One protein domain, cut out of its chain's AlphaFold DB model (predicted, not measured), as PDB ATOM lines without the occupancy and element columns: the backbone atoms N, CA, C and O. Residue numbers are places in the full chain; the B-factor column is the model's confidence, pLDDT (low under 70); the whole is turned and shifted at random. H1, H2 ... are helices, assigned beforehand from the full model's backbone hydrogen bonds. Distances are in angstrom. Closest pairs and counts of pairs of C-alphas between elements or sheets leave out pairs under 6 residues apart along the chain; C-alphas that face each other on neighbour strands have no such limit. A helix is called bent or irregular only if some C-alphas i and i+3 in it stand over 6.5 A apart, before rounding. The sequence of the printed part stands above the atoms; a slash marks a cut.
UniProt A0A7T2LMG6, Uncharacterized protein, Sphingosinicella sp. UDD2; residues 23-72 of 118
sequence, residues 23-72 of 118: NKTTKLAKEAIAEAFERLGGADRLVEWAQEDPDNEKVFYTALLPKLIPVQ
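AT A GLANCE: This is residues 23 to 72 of the 118 residues of an uncharacterized protein of Sphingosinicella sp. UDD2 (UniProt A0A7T2LMG6). Three helices follow one another end to end and trace an open, flat hook: H1 is a long arm, H2 carries on past a corner at residues 40 and 41, and H3 folds back from the far end of H2, making a V with it. The wide gap between H1 and H3 is empty, and both ends of the hook stick out: residues 23 to 33, of which 24 to 33 belong to H1, and residues 62 to 72, of which 62 to 68 belong to H3. The printed part has 50 residues, with three named helices in the order H1, H2, H3 and no named strand, and its class is all helix. The whole is loose, with a radius of gyration of the C-alphas of 13.2 A, and its C-alphas span 39 by 31 by 12 A along their three main axes.

IN THESE COORDINATES: The printed part begins with Asn 23, and H1 follows at once, residues 24 to 39, from Lys 24 to Arg 39. Its first C-alpha, that of Lys 24, is at (97.273, 112.605, 187.230), and 22.5 A separate it from the C-alpha of Arg 39. H1 is the longest helix by residues, with 16. Leu 40 and Gly 41 come next, and then H2, residues 42 to 52, begins with the C-alpha of Gly 42 at (116.994, 99.826, 182.064). H2 is 15.9 A long from first to last C-alpha. After Asp 53 comes H3, residues 54 to 68, from Pro 54 to Leu 68, 20.6 A from first to last C-alpha. H3 ends with C-alpha 68 at (118.480, 112.133, 191.313), and residues 69 to 72 follow it. H3 is irregular, but only just: C-alphas 62 and 65 are 6.55 A apart, where about 5 A is found in a regular helix, and its line is a rough one.

HOW THE PARTS SIT: H1 touches no helix. It meets H2 only through their link: the C-alphas of the two within 8 A are under 6 residues apart along the chain. H1 and H2 are also near each other, with 9 pairs of C-alphas within 10 A. H2 and H3 touch only at the corner by their link, with 5 pairs of C-alphas within 8 A. The closest C-alphas of the two are those of Ala 50 and Glu 57, 4.6 A apart. H3 touches H2 with residues 56 to 60 alone. The lines of H2 and H3 stand at a steep tilt of 38 degrees, and the two helices run opposite ways. Their centres are 12.0 A apart. H1 and H3 are apart. In H1 and H2 every pair of O of residue i and N of residue i+4 is within hydrogen-bond range; in H3 it is 7 of 11.

THE WHOLE: The two C-alphas farthest apart are those of Lys 24 and Pro 54, at 38.7 A. The first and last printed C-alphas, those of Asn 23 and Gln 72, are 22.3 A apart. The printed part has no cut. The link from H1 to H2, of 2 residues, is tight, and so is the link from H2 to H3, of 1 residue; no link is long. The mean pLDDT of the printed part is 88.3. It is 87 in H1, 95 in H2 and 91 in H3. Residues 70 to 72 are under 70, where the model's confidence is low.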
ATOM      1  N   ASN A  23      99.351 115.288 190.566       74.38
ATOM      2  CA  ASN A  23      98.592 115.550 189.354       74.38
ATOM      3  C   ASN A  23      98.608 114.294 188.465       74.38
ATOM      4  O   ASN A  23      99.676 113.753 188.177       74.38
ATOM      5  N   LYS A  24      97.427 113.828 188.036       77.56
ATOM      6  CA  LYS A  24      97.273 112.605 187.230       77.56
ATOM      7  C   LYS A  24      98.147 112.638 185.973       77.56
ATOM      8  O   LYS A  24      98.784 111.641 185.662       77.56
ATOM      9  N   THR A  25      98.242 113.790 185.309       76.69
ATOM     10  CA  THR A  25      99.067 113.968 184.104       76.69
ATOM     11  C   THR A  25     100.556 113.781 184.397       76.69
ATOM     12  O   THR A  25     101.250 113.096 183.655       76.69
ATOM     13  N   THR A  26     101.048 114.322 185.515       83.25
ATOM     14  CA  THR A  26     102.449 114.162 185.934       83.25
ATOM     15  C   THR A  26     102.762 112.719 186.318       83.25
ATOM     16  O   THR A  26     103.861 112.245 186.048       83.25
ATOM     17  N   LYS A  27     101.808 112.007 186.933       81.56
ATOM     18  CA  LYS A  27     101.961 110.581 187.242       81.56
ATOM     19  C   LYS A  27     102.104 109.748 185.965       81.56
ATOM     20  O   LYS A  27     103.085 109.028 185.844       81.56
ATOM     21  N   LEU A  28     101.187 109.918 185.009       84.38
ATOM     22  CA  LEU A  28     101.216 109.196 183.731       84.38
ATOM     23  C   LEU A  28     102.502 109.468 182.945       84.38
ATOM     24  O   LEU A  28     103.086 108.548 182.387       84.38
ATOM     25  N   ALA A  29     102.978 110.716 182.942       81.62
ATOM     26  CA  ALA A  29     104.243 111.059 182.300       81.62
ATOM     27  C   ALA A  29     105.438 110.331 182.944       81.62
ATOM     28  O   ALA A  29     106.284 109.804 182.231       81.62
ATOM     29  N   LYS A  30     105.499 110.261 184.283       85.75
ATOM     30  CA  LYS A  30     106.557 109.519 184.992       85.75
ATOM     31  C   LYS A  30     106.508 108.021 184.696       85.75
ATOM     32  O   LYS A  30     107.555 107.423 184.488       85.75
ATOM     33  N   GLU A  31     105.312 107.439 184.660       90.81
ATOM     34  CA  GLU A  31     105.113 106.018 184.345       90.81
ATOM     35  C   GLU A  31     105.544 105.696 182.910       90.81
ATOM     36  O   GLU A  31     106.299 104.752 182.707       90.81
ATOM     37  N   ALA A  32     105.161 106.522 181.932       88.25
ATOM     38  CA  ALA A  32     105.563 106.337 180.538       88.25
ATOM     39  C   ALA A  32     107.085 106.456 180.338       88.25
ATOM     40  O   ALA A  32     107.668 105.700 179.565       88.25
ATOM     41  N   ILE A  33     107.739 107.386 181.046       89.12
ATOM     42  CA  ILE A  33     109.202 107.537 181.003       89.12
ATOM     43  C   ILE A  33     109.894 106.329 181.643       89.12
ATOM     44  O   ILE A  33     110.858 105.824 181.076       89.12
ATOM     45  N   ALA A  34     109.405 105.849 182.791       91.25
ATOM     46  CA  ALA A  34     109.950 104.659 183.439       91.25
ATOM     47  C   ALA A  34     109.799 103.420 182.545       91.25
ATOM     48  O   ALA A  34     110.759 102.689 182.340       91.25
ATOM     49  N   GLU A  35     108.630 103.226 181.934       93.62
ATOM     50  CA  GLU A  35     108.404 102.120 181.004       93.62
ATOM     51  C   GLU A  35     109.314 102.206 179.770       93.62
ATOM     52  O   GLU A  35     109.868 101.195 179.339       93.62
ATOM     53  N   ALA A  36     109.507 103.401 179.208       91.00
ATOM     54  CA  ALA A  36     110.439 103.601 178.104       91.00
ATOM     55  C   ALA A  36     111.886 103.274 178.508       91.00
ATOM     56  O   ALA A  36     112.596 102.636 177.736       91.00
ATOM     57  N   PHE A  37     112.305 103.665 179.714       92.94
ATOM     58  CA  PHE A  37     113.627 103.345 180.252       92.94
ATOM     59  C   PHE A  37     113.835 101.831 180.399       92.94
ATOM     60  O   PHE A  37     114.831 101.308 179.904       92.94
ATOM     61  N   GLU A  38     112.871 101.114 180.978       94.56
ATOM     62  CA  GLU A  38     112.938  99.650 181.097       94.56
ATOM     63  C   GLU A  38     113.010  98.970 179.723       94.56
ATOM     64  O   GLU A  38     113.838  98.090 179.492       94.56
ATOM     65  N   ARG A  39     112.201  99.423 178.756       93.38
ATOM     66  CA  ARG A  39     112.215  98.888 177.382       93.38
ATOM     67  C   ARG A  39     113.538  99.122 176.649       93.38
ATOM     68  O   ARG A  39     113.848  98.370 175.731       93.38
ATOM     69  N   LEU A  40     114.297 100.150 177.027       92.69
ATOM     70  CA  LEU A  40     115.622 100.440 176.469       92.69
ATOM     71  C   LEU A  40     116.743  99.590 177.090       92.69
ATOM     72  O   LEU A  40     117.885  99.712 176.657       92.69
ATOM     73  N   GLY A  41     116.433  98.729 178.063       93.00
ATOM     74  CA  GLY A  41     117.415  97.907 178.777       93.00
ATOM     75  C   GLY A  41     117.720  98.403 180.191       93.00
ATOM     76  O   GLY A  41     118.615  97.872 180.844       93.00
ATOM     77  N   GLY A  42     116.981  99.406 180.671       93.31
ATOM     78  CA  GLY A  42     116.994  99.826 182.064       93.31
ATOM     79  C   GLY A  42     118.382 100.211 182.576       93.31
ATOM     80  O   GLY A  42     119.155 100.906 181.912       93.31
ATOM     81  N   ALA A  43     118.686  99.772 183.797       92.62
ATOM     82  CA  ALA A  43     119.952 100.073 184.453       92.62
ATOM     83  C   ALA A  43     121.161  99.473 183.718       92.62
ATOM     84  O   ALA A  43     122.192 100.135 183.630       92.62
ATOM     85  N   ASP A  44     121.027  98.275 183.149       94.94
ATOM     86  CA  ASP A  44     122.140  97.582 182.495       94.94
ATOM     87  C   ASP A  44     122.605  98.349 181.254       94.94
ATOM     88  O   ASP A  44     123.789  98.661 181.121       94.94
ATOM     89  N   ARG A  45     121.663  98.793 180.410       96.12
ATOM     90  CA  ARG A  45     121.994  99.644 179.257       96.12
ATOM     91  C   ARG A  45     122.619 100.976 179.681       96.12
ATOM     92  O   ARG A  45     123.477 101.500 178.975       96.12
ATOM     93  N   LEU A  46     122.195 101.542 180.816       93.62
ATOM     94  CA  LEU A  46     122.760 102.787 181.342       93.62
ATOM     95  C   LEU A  46     124.219 102.608 181.790       93.62
ATOM     96  O   LEU A  46     125.030 103.505 181.568       93.62
ATOM     97  N   VAL A  47     124.552 101.459 182.387       95.12
ATOM     98  CA  VAL A  47     125.930 101.106 182.754       95.12
ATOM     99  C   VAL A  47     126.784 100.903 181.507       95.12
ATOM    100  O   VAL A  47     127.867 101.476 181.430       95.12
ATOM    101  N   GLU A  48     126.291 100.156 180.517       96.62
ATOM    102  CA  GLU A  48     126.994  99.972 179.241       96.62
ATOM    103  C   GLU A  48     127.294 101.315 178.569       96.62
ATOM    104  O   GLU A  48     128.435 101.587 178.213       96.62
ATOM    105  N   TRP A  49     126.295 102.196 178.467       96.12
ATOM    106  CA  TRP A  49     126.466 103.533 177.899       96.12
ATOM    107  C   TRP A  49     127.515 104.368 178.648       96.12
ATOM    108  O   TRP A  49     128.324 105.053 178.021       96.12
ATOM    109  N   ALA A  50     127.524 104.313 179.982       95.44
ATOM    110  CA  ALA A  50     128.510 105.034 180.781       95.44
ATOM    111  C   ALA A  50     129.938 104.503 180.553       95.44
ATOM    112  O   ALA A  50     130.881 105.283 180.610       95.44
ATOM    113  N   GLN A  51     130.097 103.206 180.271       96.06
ATOM    114  CA  GLN A  51     131.394 102.572 180.013       96.06
ATOM    115  C   GLN A  51     131.888 102.733 178.567       96.06
ATOM    116  O   GLN A  51     133.081 102.564 178.321       96.06
ATOM    117  N   GLU A  52     131.004 103.045 177.612       95.75
ATOM    118  CA  GLU A  52     131.359 103.223 176.195       95.75
ATOM    119  C   GLU A  52     132.360 104.371 175.964       95.75
ATOM    120  O   GLU A  52     133.195 104.272 175.065       95.75
ATOM    121  N   ASP A  53     132.294 105.447 176.758       95.94
ATOM    122  CA  ASP A  53     133.146 106.633 176.611       95.94
ATOM    123  C   ASP A  53     133.393 107.314 177.978       95.94
ATOM    124  O   ASP A  53     132.427 107.551 178.713       95.94
ATOM    125  N   PRO A  54     134.641 107.691 178.331       94.12
ATOM    126  CA  PRO A  54     134.932 108.477 179.535       94.12
ATOM    127  C   PRO A  54     134.112 109.773 179.676       94.12
ATOM    128  O   PRO A  54     133.823 110.209 180.796       94.12
ATOM    129  N   ASP A  55     133.706 110.402 178.571       95.75
ATOM    130  CA  ASP A  55     132.834 111.576 178.608       95.75
ATOM    131  C   ASP A  55     131.406 111.217 179.053       95.75
ATOM    132  O   ASP A  55     130.781 111.992 179.786       95.75
ATOM    133  N   ASN A  56     130.901 110.029 178.706       94.00
ATOM    134  CA  ASN A  56     129.602 109.543 179.186       94.00
ATOM    135  C   ASN A  56     129.643 109.288 180.694       94.00
ATOM    136  O   ASN A  56     128.742 109.721 181.420       94.00
ATOM    137  N   GLU A  57     130.715 108.661 181.184       93.44
ATOM    138  CA  GLU A  57     130.950 108.457 182.616       93.44
ATOM    139  C   GLU A  57     130.974 109.798 183.368       93.44
ATOM    140  O   GLU A  57     130.284 109.993 184.377       93.44
ATOM    141  N   LYS A  58     131.693 110.790 182.833       94.88
ATOM    142  CA  LYS A  58     131.723 112.141 183.402       94.88
ATOM    143  C   LYS A  58     130.335 112.780 183.431       94.88
ATOM    144  O   LYS A  58     129.968 113.402 184.435       94.88
ATOM    145  N   VAL A  59     129.545 112.650 182.365       95.31
ATOM    146  CA  VAL A  59     128.169 113.173 182.309       95.31
ATOM    147  C   VAL A  59     127.280 112.480 183.340       95.31
ATOM    148  O   VAL A  59     126.494 113.151 184.018       95.31
ATOM    149  N   PHE A  60     127.432 111.167 183.520       93.19
ATOM    150  CA  PHE A  60     126.699 110.409 184.529       93.19
ATOM    151  C   PHE A  60     126.924 110.991 185.933       93.19
ATOM    152  O   PHE A  60     125.960 111.352 186.617       93.19
ATOM    153  N   TYR A  61     128.185 111.188 186.330       91.94
ATOM    154  CA  TYR A  61     128.516 111.711 187.658       91.94
ATOM    155  C   TYR A  61     128.189 113.193 187.849       91.94
ATOM    156  O   TYR A  61     127.751 113.591 188.928       91.94
ATOM    157  N   THR A  62     128.390 114.029 186.828       92.56
ATOM    158  CA  THR A  62     128.301 115.493 186.989       92.56
ATOM    159  C   THR A  62     126.930 116.075 186.656       92.56
ATOM    160  O   THR A  62     126.571 117.120 187.197       92.56
ATOM    161  N   ALA A  63     126.142 115.427 185.794       89.56
ATOM    162  CA  ALA A  63     124.875 115.976 185.307       89.56
ATOM    163  C   ALA A  63     123.653 115.113 185.643       89.56
ATOM    164  O   ALA A  63     122.562 115.668 185.821       89.56
ATOM    165  N   LEU A  64     123.809 113.785 185.701       89.50
ATOM    166  CA  LEU A  64     122.705 112.862 185.971       89.50
ATOM    167  C   LEU A  64     122.516 112.649 187.477       89.50
ATOM    168  O   LEU A  64     121.446 112.945 188.011       89.50
ATOM    169  N   LEU A  65     123.569 112.206 188.172       86.25
ATOM    170  CA  LEU A  65     123.519 111.857 189.593       86.25
ATOM    171  C   LEU A  65     123.015 113.006 190.495       86.25
ATOM    172  O   LEU A  65     122.126 112.754 191.310       86.25
ATOM    173  N   PRO A  66     123.440 114.278 190.326       86.69
ATOM    174  CA  PRO A  66     122.973 115.373 191.182       86.69
ATOM    175  C   PRO A  66     121.471 115.663 191.074       86.69
ATOM    176  O   PRO A  66     120.884 116.194 192.009       86.69
ATOM    177  N   LYS A  67     120.832 115.318 189.946       83.62
ATOM    178  CA  LYS A  67     119.386 115.519 189.733       83.62
ATOM    179  C   LYS A  67     118.532 114.426 190.377       83.62
ATOM    180  O   LYS A  67     117.330 114.621 190.547       83.62
ATOM    181  N   LEU A  68     119.136 113.276 190.675       79.31
ATOM    182  CA  LEU A  68     118.480 112.133 191.313       79.31
ATOM    183  C   LEU A  68     118.579 112.202 192.836       79.31
ATOM    184  O   LEU A  68     117.722 111.666 193.537       79.31
ATOM    185  N   ILE A  69     119.606 112.885 193.343       76.75
ATOM    186  CA  ILE A  69     119.719 113.187 194.762       76.75
ATOM    187  C   ILE A  69     118.602 114.180 195.108       76.75
ATOM    188  O   ILE A  69     118.477 115.214 194.446       76.75
ATOM    189  N   PRO A  70     117.774 113.897 196.130       68.62
ATOM    190  CA  PRO A  70     116.836 114.876 196.643       68.62
ATOM    191  C   PRO A  70     117.633 116.105 197.064       68.62
ATOM    192  O   PRO A  70     118.370 116.062 198.047       68.62
ATOM    193  N   VAL A  71     117.515 117.191 196.303       56.31
ATOM    194  CA  VAL A  71     118.046 118.486 196.713       56.31
ATOM    195  C   VAL A  71     117.336 118.791 198.023       56.31
ATOM    196  O   VAL A  71     116.130 119.044 198.024       56.31
ATOM    197  N   GLN A  72     118.035 118.690 199.152       54.97
ATOM    198  CA  GLN A  72     117.571 119.344 200.361       54.97
ATOM    199  C   GLN A  72     117.528 120.831 200.009       54.97
ATOM    200  O   GLN A  72     118.535 121.527 200.018       54.97
TER     201      GLN A  72